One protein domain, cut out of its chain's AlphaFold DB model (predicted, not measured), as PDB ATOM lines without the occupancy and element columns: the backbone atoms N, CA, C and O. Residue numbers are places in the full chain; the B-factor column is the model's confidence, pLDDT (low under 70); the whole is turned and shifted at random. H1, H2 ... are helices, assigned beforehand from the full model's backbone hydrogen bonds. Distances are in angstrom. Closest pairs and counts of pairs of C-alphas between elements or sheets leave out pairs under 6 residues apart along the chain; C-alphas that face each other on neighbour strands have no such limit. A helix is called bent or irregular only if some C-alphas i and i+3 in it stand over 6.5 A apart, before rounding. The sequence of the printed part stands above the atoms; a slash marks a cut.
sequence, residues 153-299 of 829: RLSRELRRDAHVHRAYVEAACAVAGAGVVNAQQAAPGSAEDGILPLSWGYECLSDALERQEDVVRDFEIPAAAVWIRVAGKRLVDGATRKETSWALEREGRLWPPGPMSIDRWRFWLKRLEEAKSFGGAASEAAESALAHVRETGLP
ATOM      1  N   ARG A 153      41.223  -8.081  24.925       63.22
ATOM      2  CA  ARG A 153      40.648  -7.829  26.254       63.22
ATOM      3  C   ARG A 153      41.427  -8.517  27.376       63.22
ATOM      4  O   ARG A 153      41.410  -7.994  28.487       63.22
ATOM      5  N   LEU A 154      42.126  -9.626  27.107       64.19
ATOM      6  CA  LEU A 154      42.902 -10.354  28.123       64.19
ATOM      7  C   LEU A 154      44.148  -9.579  28.582       64.19
ATOM      8  O   LEU A 154      44.596  -9.759  29.707       64.19
ATOM      9  N   SER A 155      44.673  -8.665  27.755       75.44
ATOM     10  CA  SER A 155      45.856  -7.850  28.089       75.44
ATOM     11  C   SER A 155      45.537  -6.564  28.867       75.44
ATOM     12  O   SER A 155      46.445  -5.815  29.228       75.44
ATOM     13  N   ARG A 156      44.251  -6.270  29.115       84.69
ATOM     14  CA  ARG A 156      43.810  -4.996  29.705       84.69
ATOM     15  C   ARG A 156      44.351  -4.782  31.118       84.69
ATOM     16  O   ARG A 156      44.739  -3.666  31.439       84.69
ATOM     17  N   GLU A 157      44.384  -5.829  31.938       85.38
ATOM     18  CA  GLU A 157      44.877  -5.748  33.317       85.38
ATOM     19  C   GLU A 157      46.376  -5.453  33.354       85.38
ATOM     20  O   GLU A 157      46.776  -4.462  33.948       85.38
ATOM     21  N   LEU A 158      47.182  -6.209  32.604       84.81
ATOM     22  CA  LEU A 158      48.625  -5.972  32.494       84.81
ATOM     23  C   LEU A 158      48.943  -4.554  31.984       84.81
ATOM     24  O   LEU A 158      49.839  -3.888  32.489       84.81
ATOM     25  N   ARG A 159      48.168  -4.053  31.011       85.94
ATOM     26  CA  ARG A 159      48.298  -2.678  30.493       85.94
ATOM     27  C   ARG A 159      47.931  -1.622  31.526       85.94
ATOM     28  O   ARG A 159      48.560  -0.567  31.559       85.94
ATOM     29  N   ARG A 160      46.896  -1.875  32.329       88.94
ATOM     30  CA  ARG A 160      46.523  -1.000  33.442       88.94
ATOM     31  C   ARG A 160      47.661  -0.946  34.442       88.94
ATOM     32  O   ARG A 160      48.058   0.146  34.824       88.94
ATOM     33  N   ASP A 161      48.210  -2.094  34.805       89.56
ATOM     34  CA  ASP A 161      49.274  -2.182  35.797       89.56
ATOM     35  C   ASP A 161      50.551  -1.481  35.291       89.56
ATOM     36  O   ASP A 161      51.140  -0.692  36.024       89.56
ATOM     37  N   ALA A 162      50.893  -1.619  34.003       88.94
ATOM     38  CA  ALA A 162      51.974  -0.858  33.364       88.94
ATOM     39  C   ALA A 162      51.716   0.663  33.349       88.94
ATOM     40  O   ALA A 162      52.621   1.463  33.588       88.94
ATOM     41  N   HIS A 163      50.471   1.086  33.102       89.69
ATOM     42  CA  HIS A 163      50.082   2.498  33.139       89.69
ATOM     43  C   HIS A 163      50.168   3.089  34.558       89.69
ATOM     44  O   HIS A 163      50.612   4.221  34.740       89.69
ATOM     45  N   VAL A 164      49.781   2.308  35.567       92.62
ATOM     46  CA  VAL A 164      49.884   2.672  36.986       92.62
ATOM     47  C   VAL A 164      51.347   2.730  37.430       92.62
ATOM     48  O   VAL A 164      51.731   3.677  38.115       92.62
ATOM     49  N   HIS A 165      52.178   1.783  36.990       92.50
ATOM     50  CA  HIS A 165      53.622   1.781  37.242       92.50
ATOM     51  C   HIS A 165      54.317   3.004  36.643       92.50
ATOM     52  O   HIS A 165      55.098   3.668  37.320       92.50
ATOM     53  N   ARG A 166      53.966   3.392  35.409       92.38
ATOM     54  CA  ARG A 166      54.433   4.652  34.813       92.38
ATOM     55  C   ARG A 166      54.106   5.846  35.715       92.38
ATOM     56  O   ARG A 166      54.990   6.651  35.994       92.38
ATOM     57  N   ALA A 167      52.863   5.954  36.189       94.00
ATOM     58  CA  ALA A 167      52.463   7.041  37.084       94.00
ATOM     59  C   ALA A 167      53.259   7.030  38.403       94.00
ATOM     60  O   ALA A 167      53.557   8.093  38.945       94.00
ATOM     61  N   TYR A 168      53.641   5.850  38.902       95.50
ATOM     62  CA  TYR A 168      54.507   5.711  40.074       95.50
ATOM     63  C   TYR A 168      55.919   6.233  39.816       95.50
ATOM     64  O   TYR A 168      56.414   7.037  40.606       95.50
ATOM     65  N   VAL A 169      56.533   5.848  38.695       94.00
ATOM     66  CA  VAL A 169      57.851   6.349  38.284       94.00
ATOM     67  C   VAL A 169      57.832   7.868  38.114       94.00
ATOM     68  O   VAL A 169      58.671   8.559  38.688       94.00
ATOM     69  N   GLU A 170      56.850   8.402  37.384       93.94
ATOM     70  CA  GLU A 170      56.719   9.846  37.157       93.94
ATOM     71  C   GLU A 170      56.541  10.611  38.473       93.94
ATOM     72  O   GLU A 170      57.238  11.599  38.713       93.94
ATOM     73  N   ALA A 171      55.678  10.118  39.367       94.50
ATOM     74  CA  ALA A 171      55.467  10.732  40.670       94.50
ATOM     75  C   ALA A 171      56.720  10.662  41.557       94.50
ATOM     76  O   ALA A 171      57.049  11.647  42.220       94.50
ATOM     77  N   ALA A 172      57.444   9.537  41.549       94.00
ATOM     78  CA  ALA A 172      58.684   9.360  42.302       94.00
ATOM     79  C   ALA A 172      59.782  10.321  41.817       94.00
ATOM     80  O   ALA A 172      60.422  10.990  42.629       94.00
ATOM     81  N   CYS A 173      59.955  10.457  40.500       92.12
ATOM     82  CA  CYS A 173      60.880  11.416  39.895       92.12
ATOM     83  C   CYS A 173      60.505  12.874  40.205       92.12
ATOM     84  O   CYS A 173      61.387  13.692  40.488       92.12
ATOM     85  N   ALA A 174      59.207  13.200  40.196       90.38
ATOM     86  CA  ALA A 174      58.721  14.547  40.487       90.38
ATOM     87  C   ALA A 174      58.981  14.977  41.937       90.38
ATOM     88  O   ALA A 174      59.329  16.129  42.191       90.38
ATOM     89  N   VAL A 175      58.875  14.059  42.903       89.62
ATOM     90  CA  VAL A 175      59.156  14.381  44.314       89.62
ATOM     91  C   VAL A 175      60.633  14.269  44.688       89.62
ATOM     92  O   VAL A 175      61.061  14.880  45.668       89.62
ATOM     93  N   ALA A 176      61.427  13.516  43.924       82.56
ATOM     94  CA  ALA A 176      62.846  13.310  44.207       82.56
ATOM     95  C   ALA A 176      63.749  14.485  43.793       82.56
ATOM     96  O   ALA A 176      64.868  14.597  44.299       82.56
ATOM     97  N   GLY A 177      63.276  15.368  42.909       62.53
ATOM     98  CA  GLY A 177      64.071  16.455  42.327       62.53
ATOM     99  C   GLY A 177      64.020  17.798  43.063       62.53
ATOM    100  O   GLY A 177      64.250  18.832  42.443       62.53
ATOM    101  N   ALA A 178      63.755  17.828  44.375       54.31
ATOM    102  CA  ALA A 178      63.892  19.057  45.164       54.31
ATOM    103  C   ALA A 178      65.349  19.573  45.112       54.31
ATOM    104  O   ALA A 178      66.218  19.069  45.822       54.31
ATOM    105  N   GLY A 179      65.615  20.568  44.255       52.66
ATOM    106  CA  GLY A 179      66.946  21.143  44.009       52.66
ATOM    107  C   GLY A 179      67.563  20.832  42.637       52.66
ATOM    108  O   GLY A 179      68.564  21.461  42.296       52.66
ATOM    109  N   VAL A 180      66.962  19.941  41.838       59.34
ATOM    110  CA  VAL A 180      67.320  19.717  40.426       59.34
ATOM    111  C   VAL A 180      66.535  20.728  39.589       59.34
ATOM    112  O   VAL A 180      65.323  20.607  39.424       59.34
ATOM    113  N   VAL A 181      67.209  21.783  39.125       55.75
ATOM    114  CA  VAL A 181      66.583  22.845  38.322       55.75
ATOM    115  C   VAL A 181      66.776  22.520  36.847       55.75
ATOM    116  O   VAL A 181      67.888  22.635  36.327       55.75
ATOM    117  N   ASN A 182      65.690  22.165  36.165       53.56
ATOM    118  CA  ASN A 182      65.655  22.077  34.711       53.56
ATOM    119  C   ASN A 182      65.897  23.497  34.140       53.56
ATOM    120  O   ASN A 182      65.116  24.426  34.364       53.56
ATOM    121  N   ALA A 183      67.079  23.741  33.570       45.28
ATOM    122  CA  ALA A 183      67.648  25.086  33.464       45.28
ATOM    123  C   ALA A 183      66.966  25.990  32.409       45.28
ATOM    124  O   ALA A 183      66.798  25.603  31.259       45.28
ATOM    125  N   GLN A 184      66.579  27.204  32.839       45.28
ATOM    126  CA  GLN A 184      66.919  28.561  32.334       45.28
ATOM    127  C   GLN A 184      65.800  29.593  32.618       45.28
ATOM    128  O   GLN A 184      66.069  30.792  32.544       45.28
ATOM    129  N   GLN A 185      64.569  29.170  32.957       45.69
ATOM    130  CA  GLN A 185      63.418  30.082  33.161       45.69
ATOM    131  C   GLN A 185      62.404  29.671  34.254       45.69
ATOM    132  O   GLN A 185      61.537  30.480  34.584       45.69
ATOM    133  N   ALA A 186      62.491  28.471  34.839       52.97
ATOM    134  CA  ALA A 186      61.572  28.049  35.900       52.97
ATOM    135  C   ALA A 186      61.995  28.616  37.269       52.97
ATOM    136  O   ALA A 186      63.174  28.589  37.634       52.97
ATOM    137  N   ALA A 187      61.040  29.175  38.016       59.56
ATOM    138  CA  ALA A 187      61.294  29.692  39.358       59.56
ATOM    139  C   ALA A 187      61.475  28.522  40.344       59.56
ATOM    140  O   ALA A 187      60.647  27.616  40.324       59.56
ATOM    141  N   PRO A 188      62.477  28.547  41.244       59.47
ATOM    142  CA  PRO A 188      62.671  27.487  42.228       59.47
ATOM    143  C   PRO A 188      61.396  27.179  43.021       59.47
ATOM    144  O   PRO A 188      60.758  28.065  43.597       59.47
ATOM    145  N   GLY A 189      61.056  25.900  43.075       65.69
ATOM    146  CA  GLY A 189      59.845  25.363  43.657       65.69
ATOM    147  C   GLY A 189      58.612  25.418  42.753       65.69
ATOM    148  O   GLY A 189      57.533  25.298  43.329       65.69
ATOM    149  N   SER A 190      58.741  25.600  41.432       80.81
ATOM    150  CA  SER A 190      57.622  25.571  40.476       80.81
ATOM    151  C   SER A 190      57.127  24.149  40.167       80.81
ATOM    152  O   SER A 190      57.705  23.159  40.623       80.81
ATOM    153  N   ALA A 191      56.053  24.037  39.377       84.06
ATOM    154  CA  ALA A 191      55.529  22.751  38.910       84.06
ATOM    155  C   ALA A 191      56.463  22.052  37.907       84.06
ATOM    156  O   ALA A 191      56.290  20.864  37.652       84.06
ATOM    157  N   GLU A 192      57.437  22.771  37.349       85.38
ATOM    158  CA  GLU A 192      58.407  22.230  36.392       85.38
ATOM    159  C   GLU A 192      59.740  21.848  37.063       85.38
ATOM    160  O   GLU A 192      60.673  21.403  36.397       85.38
ATOM    161  N   ASP A 193      59.832  22.009  38.388       74.81
ATOM    162  CA  ASP A 193      60.974  21.573  39.189       74.81
ATOM    163  C   ASP A 193      60.874  20.072  39.482       74.81
ATOM    164  O   ASP A 193      59.829  19.589  39.926       74.81
ATOM    165  N   GLY A 194      61.973  19.341  39.294       75.12
ATOM    166  CA  GLY A 194      62.007  17.891  39.467       75.12
ATOM    167  C   GLY A 194      62.932  17.202  38.463       75.12
ATOM    168  O   GLY A 194      63.407  17.831  37.522       75.12
ATOM    169  N   ILE A 195      63.153  15.894  38.640       87.19
ATOM    170  CA  ILE A 195      63.734  15.052  37.574       87.19
ATOM    171  C   ILE A 195      62.717  14.926  36.429       87.19
ATOM    172  O   ILE A 195      63.067  15.031  35.259       87.19
ATOM    173  N   LEU A 196      61.443  14.750  36.793       89.88
ATOM    174  CA  LEU A 196      60.277  14.887  35.921       89.88
ATOM    175  C   LEU A 196      59.344  15.946  36.530       89.88
ATOM    176  O   LEU A 196      59.342  16.104  37.753       89.88
ATOM    177  N   PRO A 197      58.574  16.699  35.732       89.62
ATOM    178  CA  PRO A 197      57.808  17.824  36.252       89.62
ATOM    179  C   PRO A 197      56.535  17.378  36.992       89.62
ATOM    180  O   PRO A 197      55.835  16.445  36.592       89.62
ATOM    181  N   LEU A 198      56.177  18.105  38.054       90.69
ATOM    182  CA  LEU A 198      54.909  17.933  38.777       90.69
ATOM    183  C   LEU A 198      53.689  18.287  37.907       90.69
ATOM    184  O   LEU A 198      52.583  17.815  38.178       90.69
ATOM    185  N   SER A 199      53.875  19.089  36.854       92.00
ATOM    186  CA  SER A 199      52.822  19.444  35.894       92.00
ATOM    187  C   SER A 199      52.163  18.225  35.239       92.00
ATOM    188  O   SER A 199      50.953  18.237  35.013       92.00
ATOM    189  N   TRP A 200      52.906  17.130  35.052       92.81
ATOM    190  CA  TRP A 200      52.359  15.856  34.570       92.81
ATOM    191  C   TRP A 200      51.409  15.205  35.584       92.81
ATOM    192  O   TRP A 200      50.396  14.615  35.212       92.81
ATOM    193  N   GLY A 201      51.676  15.375  36.880       94.38
ATOM    194  CA  GLY A 201      50.775  14.942  37.947       94.38
ATOM    195  C   GLY A 201      49.485  15.754  37.995       94.38
ATOM    196  O   GLY A 201      48.405  15.186  38.165       94.38
ATOM    197  N   TYR A 202      49.575  17.070  37.787       95.56
ATOM    198  CA  TYR A 202      48.393  17.925  37.651       95.56
ATOM    199  C   TYR A 202      47.536  17.543  36.449       95.56
ATOM    200  O   TYR A 202      46.310  17.519  36.563       95.56
ATOM    201  N   GLU A 203      48.162  17.193  35.327       94.00
ATOM    202  CA  GLU A 203      47.443  16.682  34.166       94.00
ATOM    203  C   GLU A 203      46.738  15.366  34.492       94.00
ATOM    204  O   GLU A 203      45.537  15.260  34.262       94.00
ATOM    205  N   CYS A 204      47.453  14.399  35.075       94.44
ATOM    206  CA  CYS A 204      46.902  13.096  35.447       94.44
ATOM    207  C   CYS A 204      45.671  13.230  36.363       94.44
ATOM    208  O   CYS A 204      44.628  12.619  36.120       94.44
ATOM    209  N   LEU A 205      45.755  14.091  37.382       96.50
ATOM    210  CA  LEU A 205      44.657  14.358  38.313       96.50
ATOM    211  C   LEU A 205      43.483  15.083  37.642       96.50
ATOM    212  O   LEU A 205      42.331  14.691  37.844       96.50
ATOM    213  N   SER A 206      43.754  16.108  36.829       94.50
ATOM    214  CA  SER A 206      42.711  16.836  36.094       94.50
ATOM    215  C   SER A 206      41.991  15.930  35.091       94.50
ATOM    216  O   SER A 206      40.759  15.922  35.037       94.50
ATOM    217  N   ASP A 207      42.731  15.110  34.345       91.69
ATOM    218  CA  ASP A 207      42.164  14.165  33.386       91.69
ATOM    219  C   ASP A 207      41.277  13.122  34.077       91.69
ATOM    220  O   ASP A 207      40.149  12.899  33.637       91.69
ATOM    221  N   ALA A 208      41.726  12.548  35.195       94.38
ATOM    222  CA  ALA A 208      40.974  11.516  35.901       94.38
ATOM    223  C   ALA A 208      39.754  12.057  36.671       94.38
ATOM    224  O   ALA A 208      38.725  11.381  36.759       94.38
ATOM    225  N   LEU A 209      39.858  13.250  37.275       95.00
ATOM    226  CA  LEU A 209      38.909  13.712  38.301       95.00
ATOM    227  C   LEU A 209      38.077  14.932  37.888       95.00
ATOM    228  O   LEU A 209      36.982  15.126  38.431       95.00
ATOM    229  N   GLU A 210      38.533  15.729  36.919       94.38
ATOM    230  CA  GLU A 210      37.835  16.938  36.457       94.38
ATOM    231  C   GLU A 210      37.137  16.772  35.103       94.38
ATOM    232  O   GLU A 210      36.347  17.634  34.716       94.38
ATOM    233  N   ARG A 211      37.383  15.686  34.367       88.94
ATOM    234  CA  ARG A 211      36.668  15.392  33.117       88.94
ATOM    235  C   ARG A 211      35.292  14.784  33.378       88.94
ATOM    236  O   ARG A 211      35.105  13.994  34.304       88.94
ATOM    237  N   GLN A 212      34.325  15.150  32.534       76.06
ATOM    238  CA  GLN A 212      32.979  14.560  32.542       76.06
ATOM    239  C   GLN A 212      32.858  13.364  31.588       76.06
ATOM    240  O   GLN A 212      32.200  12.379  31.927       76.06
ATOM    241  N   GLU A 213      33.510  13.439  30.427       77.81
ATOM    242  CA  GLU A 213      33.394  12.475  29.329       77.81
ATOM    243  C   GLU A 213      34.765  11.863  28.981       77.81
ATOM    244  O   GLU A 213      35.818  12.443  29.273       77.81
ATOM    245  N   ASP A 214      34.730  10.664  28.390       76.31
ATOM    246  CA  ASP A 214      35.883   9.888  27.901       76.31
ATOM    247  C   ASP A 214      36.942   9.488  28.942       76.31
ATOM    248  O   ASP A 214      38.084   9.185  28.594       76.31
ATOM    249  N   VAL A 215      36.563   9.444  30.224       87.19
ATOM    250  CA  VAL A 215      37.439   8.963  31.305       87.19
ATOM    251  C   VAL A 215      37.480   7.431  31.312       87.19
ATOM    252  O   VAL A 215      36.470   6.768  31.573       87.19
ATOM    253  N   VAL A 216      38.660   6.856  31.089       90.62
ATOM    254  CA  VAL A 216      38.968   5.428  31.237       90.62
ATOM    255  C   VAL A 216      39.222   5.135  32.716       90.62
ATOM    256  O   VAL A 216      40.353   5.020  33.189       90.62
ATOM    257  N   ARG A 217      38.124   5.050  33.467       90.19
ATOM    258  CA  ARG A 217      38.107   5.027  34.940       90.19
ATOM    259  C   ARG A 217      38.982   3.947  35.568       90.19
ATOM    260  O   ARG A 217      39.580   4.196  36.604       90.19
ATOM    261  N   ASP A 218      39.073   2.770  34.962       89.12
ATOM    262  CA  ASP A 218      39.890   1.664  35.466       89.12
ATOM    263  C   ASP A 218      41.401   1.852  35.244       89.12
ATOM    264  O   ASP A 218      42.165   1.068  35.783       89.12
ATOM    265  N   PHE A 219      41.837   2.882  34.506       92.19
ATOM    266  CA  PHE A 219      43.248   3.240  34.285       92.19
ATOM    267  C   PHE A 219      43.607   4.567  34.958       92.19
ATOM    268  O   PHE A 219      44.561   4.650  35.730       92.19
ATOM    269  N   GLU A 220      42.815   5.602  34.683       93.94
ATOM    270  CA  GLU A 220      43.145   6.978  35.059       93.94
ATOM    271  C   GLU A 220      42.938   7.240  36.550       93.94
ATOM    272  O   GLU A 220      43.728   7.953  37.162       93.94
ATOM    273  N   ILE A 221      41.921   6.628  37.169       96.25
ATOM    274  CA  ILE A 221      41.692   6.770  38.614       96.25
ATOM    275  C   ILE A 221      42.813   6.081  39.408       96.25
ATOM    276  O   ILE A 221      43.358   6.720  40.309       96.25
ATOM    277  N   PRO A 222      43.234   4.841  39.076       97.00
ATOM    278  CA  PRO A 222      44.423   4.244  39.680       97.00
ATOM    279  C   PRO A 222      45.709   5.062  39.512       97.00
ATOM    280  O   PRO A 222      46.443   5.233  40.486       97.00
ATOM    281  N   ALA A 223      45.967   5.624  38.328       96.12
ATOM    282  CA  ALA A 223      47.127   6.487  38.103       96.12
ATOM    283  C   ALA A 223      47.068   7.774  38.951       96.12
ATOM    284  O   ALA A 223      48.038   8.124  39.625       96.12
ATOM    285  N   ALA A 224      45.914   8.443  39.005       97.62
ATOM    286  CA  ALA A 224      45.702   9.618  39.853       97.62
ATOM    287  C   ALA A 224      45.861   9.296  41.351       97.62
ATOM    288  O   ALA A 224      46.456  10.070  42.107       97.62
ATOM    289  N   ALA A 225      45.389   8.125  41.784       97.75
ATOM    290  CA  ALA A 225      45.565   7.635  43.146       97.75
ATOM    291  C   ALA A 225      47.049   7.425  43.503       97.75
ATOM    292  O   ALA A 225      47.451   7.705  44.632       97.75
ATOM    293  N   VAL A 226      47.889   6.981  42.560       97.62
ATOM    294  CA  VAL A 226      49.349   6.917  42.761       97.62
ATOM    295  C   VAL A 226      49.937   8.308  42.982       97.62
ATOM    296  O   VAL A 226      50.655   8.501  43.960       97.62
ATOM    297  N   TRP A 227      49.595   9.287  42.141       97.75
ATOM    298  CA  TRP A 227      50.074  10.663  42.304       97.75
ATOM    299  C   TRP A 227      49.688  11.262  43.662       97.75
ATOM    300  O   TRP A 227      50.509  11.923  44.295       97.75
ATOM    301  N   ILE A 228      48.483  10.980  44.163       97.06
ATOM    302  CA  ILE A 228      48.060  11.398  45.509       97.06
ATOM    303  C   ILE A 228      48.901  10.724  46.600       97.06
ATOM    304  O   ILE A 228      49.311  11.396  47.545       97.06
ATOM    305  N   ARG A 229      49.192   9.423  46.476       96.06
ATOM    306  CA  ARG A 229      49.991   8.686  47.471       96.06
ATOM    307  C   ARG A 229      51.461   9.100  47.483       96.06
ATOM    308  O   ARG A 229      52.050   9.249  48.542       96.06
ATOM    309  N   VAL A 230      52.064   9.283  46.313       95.38
ATOM    310  CA  VAL A 230      53.505   9.553  46.197       95.38
ATOM    311  C   VAL A 230      53.800  11.048  46.308       95.38
ATOM    312  O   VAL A 230      54.709  11.451  47.032       95.38
ATOM    313  N   ALA A 231      53.014  11.887  45.628       94.25
ATOM    314  CA  ALA A 231      53.251  13.324  45.506       94.25
ATOM    315  C   ALA A 231      52.254  14.201  46.277       94.25
ATOM    316  O   ALA A 231      52.353  15.427  46.209       94.25
ATOM    317  N   GLY A 232      51.335  13.621  47.060       94.50
ATOM    318  CA  GLY A 232      50.272  14.349  47.768       94.50
ATOM    319  C   GLY A 232      50.763  15.553  48.572       94.50
ATOM    320  O   GLY A 232      50.237  16.654  48.424       94.50
ATOM    321  N   LYS A 233      51.841  15.389  49.351       92.81
ATOM    322  CA  LYS A 233      52.448  16.498  50.105       92.81
ATOM    323  C   LYS A 233      52.903  17.639  49.190       92.81
ATOM    324  O   LYS A 233      52.585  18.797  49.443       92.81
ATOM    325  N   ARG A 234      53.593  17.318  48.092       90.94
ATOM    326  CA  ARG A 234      54.097  18.310  47.135       90.94
ATOM    327  C   ARG A 234      52.966  18.999  46.366       90.94
ATOM    328  O   ARG A 234      53.070  20.193  46.083       90.94
ATOM    329  N   LEU A 235      51.887  18.282  46.053       94.19
ATOM    330  CA  LEU A 235      50.682  18.841  45.431       94.19
ATOM    331  C   LEU A 235      49.989  19.846  46.367       94.19
ATOM    332  O   LEU A 235      49.600  20.928  45.924       94.19
ATOM    333  N   VAL A 236      49.906  19.534  47.665       94.38
ATOM    334  CA  VAL A 236      49.379  20.435  48.709       94.38
ATOM    335  C   VAL A 236      50.293  21.646  48.934       94.38
ATOM    336  O   VAL A 236      49.807  22.770  49.091       94.38
ATOM    337  N   ASP A 237      51.612  21.468  48.876       91.12
ATOM    338  CA  ASP A 237      52.562  22.588  48.910       91.12
ATOM    339  C   ASP A 237      52.382  23.511  47.688       91.12
ATOM    340  O   ASP A 237      52.479  24.734  47.808       91.12
ATOM    341  N   GLY A 238      52.083  22.950  46.509       90.75
ATOM    342  CA  GLY A 238      51.717  23.711  45.308       90.75
ATOM    343  C   GLY A 238      50.409  24.488  45.490       90.75
ATOM    344  O   GLY A 238      50.345  25.679  45.189       90.75
ATOM    345  N   ALA A 239      49.396  23.862  46.097       92.44
ATOM    346  CA  ALA A 239      48.131  24.510  46.450       92.44
ATOM    347  C   ALA A 239      48.311  25.690  47.417       92.44
ATOM    348  O   ALA A 239      47.710  26.749  47.239       92.44
ATOM    349  N   THR A 240      49.173  25.530  48.420       89.56
ATOM    350  CA  THR A 240      49.479  26.579  49.406       89.56
ATOM    351  C   THR A 240      50.195  27.766  48.758       89.56
ATOM    352  O   THR A 240      49.987  28.916  49.146       89.56
ATOM    353  N   ARG A 241      51.010  27.500  47.732       87.75
ATOM    354  CA  ARG A 241      51.791  28.508  47.002       87.75
ATOM    355  C   ARG A 241      51.070  29.100  45.792       87.75
ATOM    356  O   ARG A 241      51.637  29.976  45.146       87.75
ATOM    357  N   LYS A 242      49.834  28.671  45.508       90.06
ATOM    358  CA  LYS A 242      49.086  29.040  44.293       90.06
ATOM    359  C   LYS A 242      49.884  28.760  43.023       90.06
ATOM    360  O   LYS A 242      49.976  29.595  42.127       90.06
ATOM    361  N   GLU A 243      50.501  27.588  42.992       90.00
ATOM    362  CA  GLU A 243      51.343  27.146  41.894       90.00
ATOM    363  C   GLU A 243      50.552  27.085  40.582       90.00
ATOM    364  O   GLU A 243      49.462  26.516  40.520       90.00
ATOM    365  N   THR A 244      51.099  27.699  39.537       89.88
ATOM    366  CA  THR A 244      50.528  27.700  38.189       89.88
ATOM    367  C   THR A 244      51.160  26.596  37.358       89.88
ATOM    368  O   THR A 244      52.363  26.352  37.458       89.88
ATOM    369  N   SER A 245      50.372  25.959  36.500       89.69
ATOM    370  CA  SER A 245      50.857  24.952  35.562       89.69
ATOM    371  C   SER A 245      49.946  24.909  34.345       89.69
ATOM    372  O   SER A 245      48.733  25.052  34.484       89.69
ATOM    373  N   TRP A 246      50.516  24.657  33.168       89.56
ATOM    374  CA  TRP A 246      49.765  24.506  31.919       89.56
ATOM    375  C   TRP A 246      48.633  23.468  32.037       89.56
ATOM    376  O   TRP A 246      47.559  23.648  31.467       89.56
ATOM    377  N   ALA A 247      48.841  22.413  32.832       86.88
ATOM    378  CA  ALA A 247      47.859  21.357  33.047       86.88
ATOM    379  C   ALA A 247      46.610  21.840  33.804       86.88
ATOM    380  O   ALA A 247      45.521  21.296  33.623       86.88
ATOM    381  N   LEU A 248      46.758  22.879  34.631       90.38
ATOM    382  CA  LEU A 248      45.698  23.452  35.460       90.38
ATOM    383  C   LEU A 248      44.885  24.535  34.736       90.38
ATOM    384  O   LEU A 248      43.785  24.854  35.192       90.38
ATOM    385  N   GLU A 249      45.397  25.057  33.616       88.75
ATOM    386  CA  GLU A 249      44.787  26.122  32.803       88.75
ATOM    387  C   GLU A 249      43.858  25.588  31.692       88.75
ATOM    388  O   GLU A 249      43.373  26.341  30.851       88.75
ATOM    389  N   ARG A 250      43.597  24.276  31.658       79.94
ATOM    390  CA  ARG A 250      42.775  23.640  30.616       79.94
ATOM    391  C   ARG A 250      41.288  23.972  30.793       79.94
ATOM    392  O   ARG A 250      40.692  23.673  31.826       79.94
ATOM    393  N   GLU A 251      40.678  24.531  29.751       76.94
ATOM    394  CA  GLU A 251      39.244  24.845  29.705       76.94
ATOM    395  C   GLU A 251      38.361  23.592  29.512       76.94
ATOM    396  O   GLU A 251      38.833  22.514  29.143       76.94
ATOM    397  N   GLY A 252      37.056  23.713  29.790       76.19
ATOM    398  CA  GLY A 252      36.085  22.615  29.625       76.19
ATOM    399  C   GLY A 252      36.146  21.520  30.702       76.19
ATOM    400  O   GLY A 252      35.580  20.440  30.529       76.19
ATOM    401  N   ARG A 253      36.840  21.775  31.815       85.56
ATOM    402  CA  ARG A 253      36.920  20.901  32.994       85.56
ATOM    403  C   ARG A 253      35.839  21.256  34.025       85.56
ATOM    404  O   ARG A 253      35.293  22.356  34.029       85.56
ATOM    405  N   LEU A 254      35.534  20.316  34.927       87.81
ATOM    406  CA  LEU A 254      34.626  20.531  36.065       87.81
ATOM    407  C   LEU A 254      35.125  21.624  37.019       87.81
ATOM    408  O   LEU A 254      34.316  22.260  37.692       87.81
ATOM    409  N   TRP A 255      36.444  21.811  37.086       91.38
ATOM    410  CA  TRP A 255      37.079  22.898  37.816       91.38
ATOM    411  C   TRP A 255      37.581  23.956  36.821       91.38
ATOM    412  O   TRP A 255      38.189  23.578  35.820       91.38
ATOM    413  N   PRO A 256      37.331  25.258  37.048       88.44
ATOM    414  CA  PRO A 256      37.749  26.305  36.117       88.44
ATOM    415  C   PRO A 256      39.283  26.452  36.045       88.44
ATOM    416  O   PRO A 256      39.965  26.133  37.025       88.44
ATOM    417  N   PRO A 257      39.821  26.979  34.926       92.19
ATOM    418  CA  PRO A 257      41.236  27.320  34.796       92.19
ATOM    419  C   PRO A 257      41.739  28.211  35.934       92.19
ATOM    420  O   PRO A 257      41.011  29.071  36.442       92.19
ATOM    421  N   GLY A 258      42.992  28.002  36.323       89.38
ATOM    422  CA  GLY A 258      43.679  28.831  37.301       89.38
ATOM    423  C   GLY A 258      44.644  28.053  38.198       89.38
ATOM    424  O   GLY A 258      44.758  26.825  38.098       89.38
ATOM    425  N   PRO A 259      45.322  28.758  39.124       92.44
ATOM    426  CA  PRO A 259      46.366  28.179  39.957       92.44
ATOM    427  C   PRO A 259      45.837  27.065  40.859       92.44
ATOM    428  O   PRO A 259      44.658  27.024  41.234       92.44
ATOM    429  N   MET A 260      46.746  26.188  41.274       94.19
ATOM    430  CA  MET A 260      46.445  25.160  42.254       94.19
ATOM    431  C   MET A 260      45.943  25.803  43.552       94.19
ATOM    432  O   MET A 260      46.465  26.820  44.008       94.19
ATOM    433  N   SER A 261      44.924  25.209  44.168       95.25
ATOM    434  CA  SER A 261      44.339  25.705  45.415       95.25
ATOM    435  C   SER A 261      43.928  24.558  46.325       95.25
ATOM    436  O   SER A 261      43.747  23.422  45.880       95.25
ATOM    437  N   ILE A 262      43.775  24.857  47.618       95.12
ATOM    438  CA  ILE A 262      43.346  23.853  48.594       95.12
ATOM    439  C   ILE A 262      41.928  23.351  48.302       95.12
ATOM    440  O   ILE A 262      41.622  22.184  48.528       95.12
ATOM    441  N   ASP A 263      41.085  24.208  47.729       94.62
ATOM    442  CA  ASP A 263      39.727  23.850  47.337       94.62
ATOM    443  C   ASP A 263      39.728  22.919  46.121       94.62
ATOM    444  O   ASP A 263      38.974  21.947  46.104       94.62
ATOM    445  N   ARG A 264      40.635  23.135  45.155       96.00
ATOM    446  CA  ARG A 264      40.835  22.221  44.018       96.00
ATOM    447  C   ARG A 264      41.362  20.858  44.476       96.00
ATOM    448  O   ARG A 264      40.865  19.827  44.033       96.00
ATOM    449  N   TRP A 265      42.294  20.838  45.434       96.19
ATOM    450  CA  TRP A 265      42.754  19.603  46.085       96.19
ATOM    451  C   TRP A 265      41.598  18.843  46.757       96.19
ATOM    452  O   TRP A 265      41.390  17.658  46.499       96.19
ATOM    453  N   ARG A 266      40.791  19.531  47.572       95.19
ATOM    454  CA  ARG A 266      39.609  18.941  48.224       95.19
ATOM    455  C   ARG A 266      38.575  18.453  47.213       95.19
ATOM    456  O   ARG A 266      37.944  17.419  47.434       95.19
ATOM    457  N   PHE A 267      38.413  19.165  46.099       95.69
ATOM    458  CA  PHE A 267      37.562  18.737  44.996       95.69
ATOM    459  C   PHE A 267      38.036  17.407  44.403       95.69
ATOM    460  O   PHE A 267      37.222  16.496  44.266       95.69
ATOM    461  N   TRP A 268      39.336  17.242  44.139       96.69
ATOM    462  CA  TRP A 268      39.890  15.959  43.694       96.69
ATOM    463  C   TRP A 268      39.630  14.833  44.694       96.69
ATOM    464  O   TRP A 268      39.150  13.774  44.295       96.69
ATOM    465  N   LEU A 269      39.840  15.067  45.992       96.94
ATOM    466  CA  LEU A 269      39.545  14.060  47.018       96.94
ATOM    467  C   LEU A 269      38.062  13.672  47.046       96.94
ATOM    468  O   LEU A 269      37.735  12.493  47.165       96.94
ATOM    469  N   LYS A 270      37.151  14.636  46.874       95.06
ATOM    470  CA  LYS A 270      35.713  14.357  46.772       95.06
ATOM    471  C   LYS A 270      35.383  13.506  45.541       95.06
ATOM    472  O   LYS A 270      34.615  12.556  45.643       95.06
ATOM    473  N   ARG A 271      35.971  13.821  44.385       94.81
ATOM    474  CA  ARG A 271      35.789  13.047  43.144       94.81
ATOM    475  C   ARG A 271      36.342  11.627  43.276       94.81
ATOM    476  O   ARG A 271      35.753  10.693  42.738       94.81
ATOM    477  N   LEU A 272      37.422  11.458  44.035       94.25
ATOM    478  CA  LEU A 272      37.982  10.153  44.372       94.25
ATOM    479  C   LEU A 272      37.083   9.368  45.342       94.25
ATOM    480  O   LEU A 272      36.907   8.166  45.179       94.25
ATOM    481  N   GLU A 273      36.444  10.031  46.309       93.94
ATOM    482  CA  GLU A 273      35.449   9.400  47.189       93.94
ATOM    483  C   GLU A 273      34.235   8.905  46.385       93.94
ATOM    484  O   GLU A 273      33.780   7.777  46.570       93.94
ATOM    485  N   GLU A 274      33.759   9.698  45.421       92.12
ATOM    486  CA  GLU A 274      32.702   9.287  44.487       92.12
ATOM    487  C   GLU A 274      33.127   8.076  43.634       92.12
ATOM    488  O   GLU A 274      32.285   7.241  43.286       92.12
ATOM    489  N   ALA A 275      34.427   7.925  43.351       90.62
ATOM    490  CA  ALA A 275      34.957   6.813  42.568       90.62
ATOM    491  C   ALA A 275      34.864   5.440  43.252       90.62
ATOM    492  O   ALA A 275      34.837   4.426  42.552       90.62
ATOM    493  N   LYS A 276      34.697   5.385  44.581       89.69
ATOM    494  CA  LYS A 276      34.420   4.129  45.308       89.69
ATOM    495  C   LYS A 276      33.135   3.446  44.840       89.69
ATOM    496  O   LYS A 276      32.985   2.234  44.927       89.69
ATOM    497  N   SER A 277      32.194   4.216  44.293       85.62
ATOM    498  CA  SER A 277      30.942   3.669  43.760       85.62
ATOM    499  C   SER A 277      31.102   2.916  42.431       85.62
ATOM    500  O   SER A 277      30.162   2.250  42.001       85.62
ATOM    501  N   PHE A 278      32.264   3.003  41.766       79.38
ATOM    502  CA  PHE A 278      32.472   2.422  40.433       79.38
ATOM    503  C   PHE A 278      32.904   0.946  40.441       79.38
ATOM    504  O   PHE A 278      32.801   0.298  39.401       79.38
ATOM    505  N   GLY A 279      33.328   0.400  41.588       79.44
ATOM    506  CA  GLY A 279      33.805  -0.984  41.720       79.44
ATOM    507  C   GLY A 279      35.152  -1.266  41.027       79.44
ATOM    508  O   GLY A 279      35.697  -0.428  40.307       79.44
ATOM    509  N   GLY A 280      35.714  -2.459  41.262       90.12
ATOM    510  CA  GLY A 280      36.977  -2.917  40.660       90.12
ATOM    511  C   GLY A 280      38.204  -2.066  41.025       90.12
ATOM    512  O   GLY A 280      38.225  -1.397  42.057       90.12
ATOM    513  N   ALA A 281      39.206  -2.049  40.138       88.38
ATOM    514  CA  ALA A 281      40.496  -1.382  40.362       88.38
ATOM    515  C   ALA A 281      40.380   0.121  40.685       88.38
ATOM    516  O   ALA A 281      41.167   0.653  41.463       88.38
ATOM    517  N   ALA A 282      39.380   0.815  40.124       91.56
ATOM    518  CA  ALA A 282      39.140   2.229  40.416       91.56
ATOM    519  C   ALA A 282      38.703   2.453  41.874       91.56
ATOM    520  O   ALA A 282      39.164   3.398  42.512       91.56
ATOM    521  N   SER A 283      37.846   1.573  42.404       93.12
ATOM    522  CA  SER A 283      37.386   1.636  43.796       93.12
ATOM    523  C   SER A 283      38.517   1.327  44.771       93.12
ATOM    524  O   SER A 283      38.738   2.082  45.714       93.12
ATOM    525  N   GLU A 284      39.266   0.253  44.518       93.62
ATOM    526  CA  GLU A 284      40.383  -0.181  45.367       93.62
ATOM    527  C   GLU A 284      41.486   0.886  45.438       93.62
ATOM    528  O   GLU A 284      41.961   1.238  46.521       93.62
ATOM    529  N   ALA A 285      41.852   1.468  44.291       95.44
ATOM    530  CA  ALA A 285      42.855   2.524  44.242       95.44
ATOM    531  C   ALA A 285      42.382   3.813  44.933       95.44
ATOM    532  O   ALA A 285      43.159   4.446  45.653       95.44
ATOM    533  N   ALA A 286      41.107   4.183  44.763       95.19
ATOM    534  CA  ALA A 286      40.512   5.325  45.449       95.19
ATOM    535  C   ALA A 286      40.527   5.148  46.976       95.19
ATOM    536  O   ALA A 286      40.935   6.061  47.696       95.19
ATOM    537  N   GLU A 287      40.137   3.974  47.479       95.25
ATOM    538  CA  GLU A 287      40.190   3.649  48.908       95.25
ATOM    539  C   GLU A 287      41.613   3.722  49.461       95.25
ATOM    540  O   GLU A 287      41.832   4.373  50.485       95.25
ATOM    541  N   SER A 288      42.580   3.127  48.758       94.81
ATOM    542  CA  SER A 288      43.990   3.147  49.152       94.81
ATOM    543  C   SER A 288      44.550   4.572  49.241       94.81
ATOM    544  O   SER A 288      45.185   4.934  50.233       94.81
ATOM    545  N   ALA A 289      44.284   5.418  48.242       95.88
ATOM    546  CA  ALA A 289      44.757   6.801  48.246       95.88
ATOM    547  C   ALA A 289      44.087   7.658  49.331       95.88
ATOM    548  O   ALA A 289      44.761   8.451  49.986       95.88
ATOM    549  N   LEU A 290      42.787   7.479  49.575       95.75
ATOM    550  CA  LEU A 290      42.079   8.205  50.634       95.75
ATOM    551  C   LEU A 290      42.513   7.757  52.034       95.75
ATOM    552  O   LEU A 290      42.620   8.598  52.927       95.75
ATOM    553  N   ALA A 291      42.798   6.468  52.233       94.00
ATOM    554  CA  ALA A 291      43.397   5.970  53.471       94.00
ATOM    555  C   ALA A 291      44.770   6.613  53.710       94.00
ATOM    556  O   ALA A 291      45.015   7.148  54.789       94.00
ATOM    557  N   HIS A 292      45.613   6.678  52.677       94.44
ATOM    558  CA  HIS A 292      46.923   7.319  52.765       94.44
ATOM    559  C   HIS A 292      46.841   8.811  53.128       94.44
ATOM    560  O   HIS A 292      47.609   9.287  53.963       94.44
ATOM    561  N   VAL A 293      45.893   9.557  52.547       94.56
ATOM    562  CA  VAL A 293      45.652  10.975  52.888       94.56
ATOM    563  C   VAL A 293      45.323  11.141  54.377       94.56
ATOM    564  O   VAL A 293      45.879  12.035  55.017       94.56
ATOM    565  N   ARG A 294      44.493  10.250  54.939       92.62
ATOM    566  CA  ARG A 294      44.140  10.243  56.372       92.62
ATOM    567  C   ARG A 294      45.342   9.909  57.254       92.62
ATOM    568  O   ARG A 294      45.596  10.586  58.245       92.62
ATOM    569  N   GLU A 295      46.098   8.878  56.886       92.56
ATOM    570  CA  GLU A 295      47.276   8.417  57.634       92.56
ATOM    571  C   GLU A 295      48.400   9.460  57.666       92.56
ATOM    572  O   GLU A 295      49.092   9.602  58.673       92.56
ATOM    573  N   THR A 296      48.568  10.213  56.578       88.81
ATOM    574  CA  THR A 296      49.602  11.250  56.449       88.81
ATOM    575  C   THR A 296      49.163  12.630  56.940       88.81
ATOM    576  O   THR A 296      49.988  13.544  56.993       88.81
ATOM    577  N   GLY A 297      47.894  12.793  57.330       87.44
ATOM    578  CA  GLY A 297      47.345  14.056  57.827       87.44
ATOM    579  C   GLY A 297      47.291  15.167  56.772       87.44
ATOM    580  O   GLY A 297      47.394  16.346  57.120       87.44
ATOM    581  N   LEU A 298      47.174  14.813  55.487       91.31
ATOM    582  CA  LEU A 298      47.001  15.791  54.410       91.31
ATOM    583  C   LEU A 298      45.598  16.434  54.488       91.31
ATOM    584  O   LEU A 298      44.665  15.799  54.975       91.31
ATOM    585  N   PRO A 299      45.407  17.683  54.012       86.69
ATOM    586  CA  PRO A 299      44.140  18.404  54.148       86.69
ATOM    587  C   PRO A 299      42.943  17.636  53.568       86.69
ATOM    588  O   PRO A 299      42.886  17.381  52.364       86.69
TER     589      PRO A 299
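What this domain is: This is residues 153 to 299 of the 829 residues of the protein "Fungal specific transcription factordomain-containing protein" of Cordyceps javanica (UniProt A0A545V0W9). Find H3a, the first arm of the bent longest helix H3, in the middle of a helical body: H1 and H5 run along it on different sides, and H2 crosses it more steeply. The second arm, H3b, turns off nearly at right angles, and H4 runs back from it to H5. H1 and the loop after it, residues 177 to 198, make the length. The printed part has 147 residues, with five named helices in the order H1 to H5 and no named strand, class all helix. It is compact, with a radius of gyration of the C-alphas of 14.7 A and spans of 46 by 32 by 29 A.

Where its parts are: Look first at H3, residues 217 to 241, assigned as one helix by its hydrogen bonds but bent: C-alphas 230 and 233 are 8.0 A apart. Its arm H3a, residues 217 to 230, runs 19.6 A from C-alpha 217 at (38.107, 5.027, 34.940); H3b, residues 233 to 241, runs 12.4 A. H1, residues 153 to 176, begins with C-alpha 153 at (40.648, -7.829, 26.254) and is 35.5 A long; it is irregular, with C-alphas 154 and 157 7.2 A apart. H2, residues 199 to 209, is 15.2 A long, and H4, residues 262 to 278, is 25.4 A. H5, residues 280 to 296, runs 24.7 A to C-alpha 296 at (49.602, 11.250, 56.449).

How they stand to each other: Start at the hub, H3, which touches four other helices; helix packing is mostly crossed. H3a touches H5 at a shallow tilt of 17 degrees, the same way, closest at the C-alphas of Asp 218 and Ala 282, 5.0 A. It touches H1 at 24 degrees, also shallow and the same way; the C-alphas of Val 164 and Ala 223 are closest, 4.8 A. H2 touches H3a at a steep tilt of 46 degrees, closest at Leu 205 and Ala 224, C-alphas 5.1 A apart. H3a, H4 and H5 form an up-and-down bundle, each running against the one before. H4 and H5 are a helical hairpin, closest at the C-alphas of Lys 276 and Ser 283, 4.2 A. With residues 262 to 265 alone, H4 touches H3b; the C-alphas of Ala 239 and Ile 262 are closest, 5.3 A. H1 and H5 are apart. Every O i to N i+4 pair is within hydrogen-bond range in H2, H3b and H5; H1 has 18 of 20, H3a 9 of 10 and H4 10 of 13.

The domain as a whole: The C-alphas of Leu 154 and Gln 184, the two farthest apart, are 45.9 A apart. The printed part has no cut. The links H1 to H2 and H3 to H4 are long. Look for low confidence, pLDDT under 70, at residues 153 to 154 and 177 to 189.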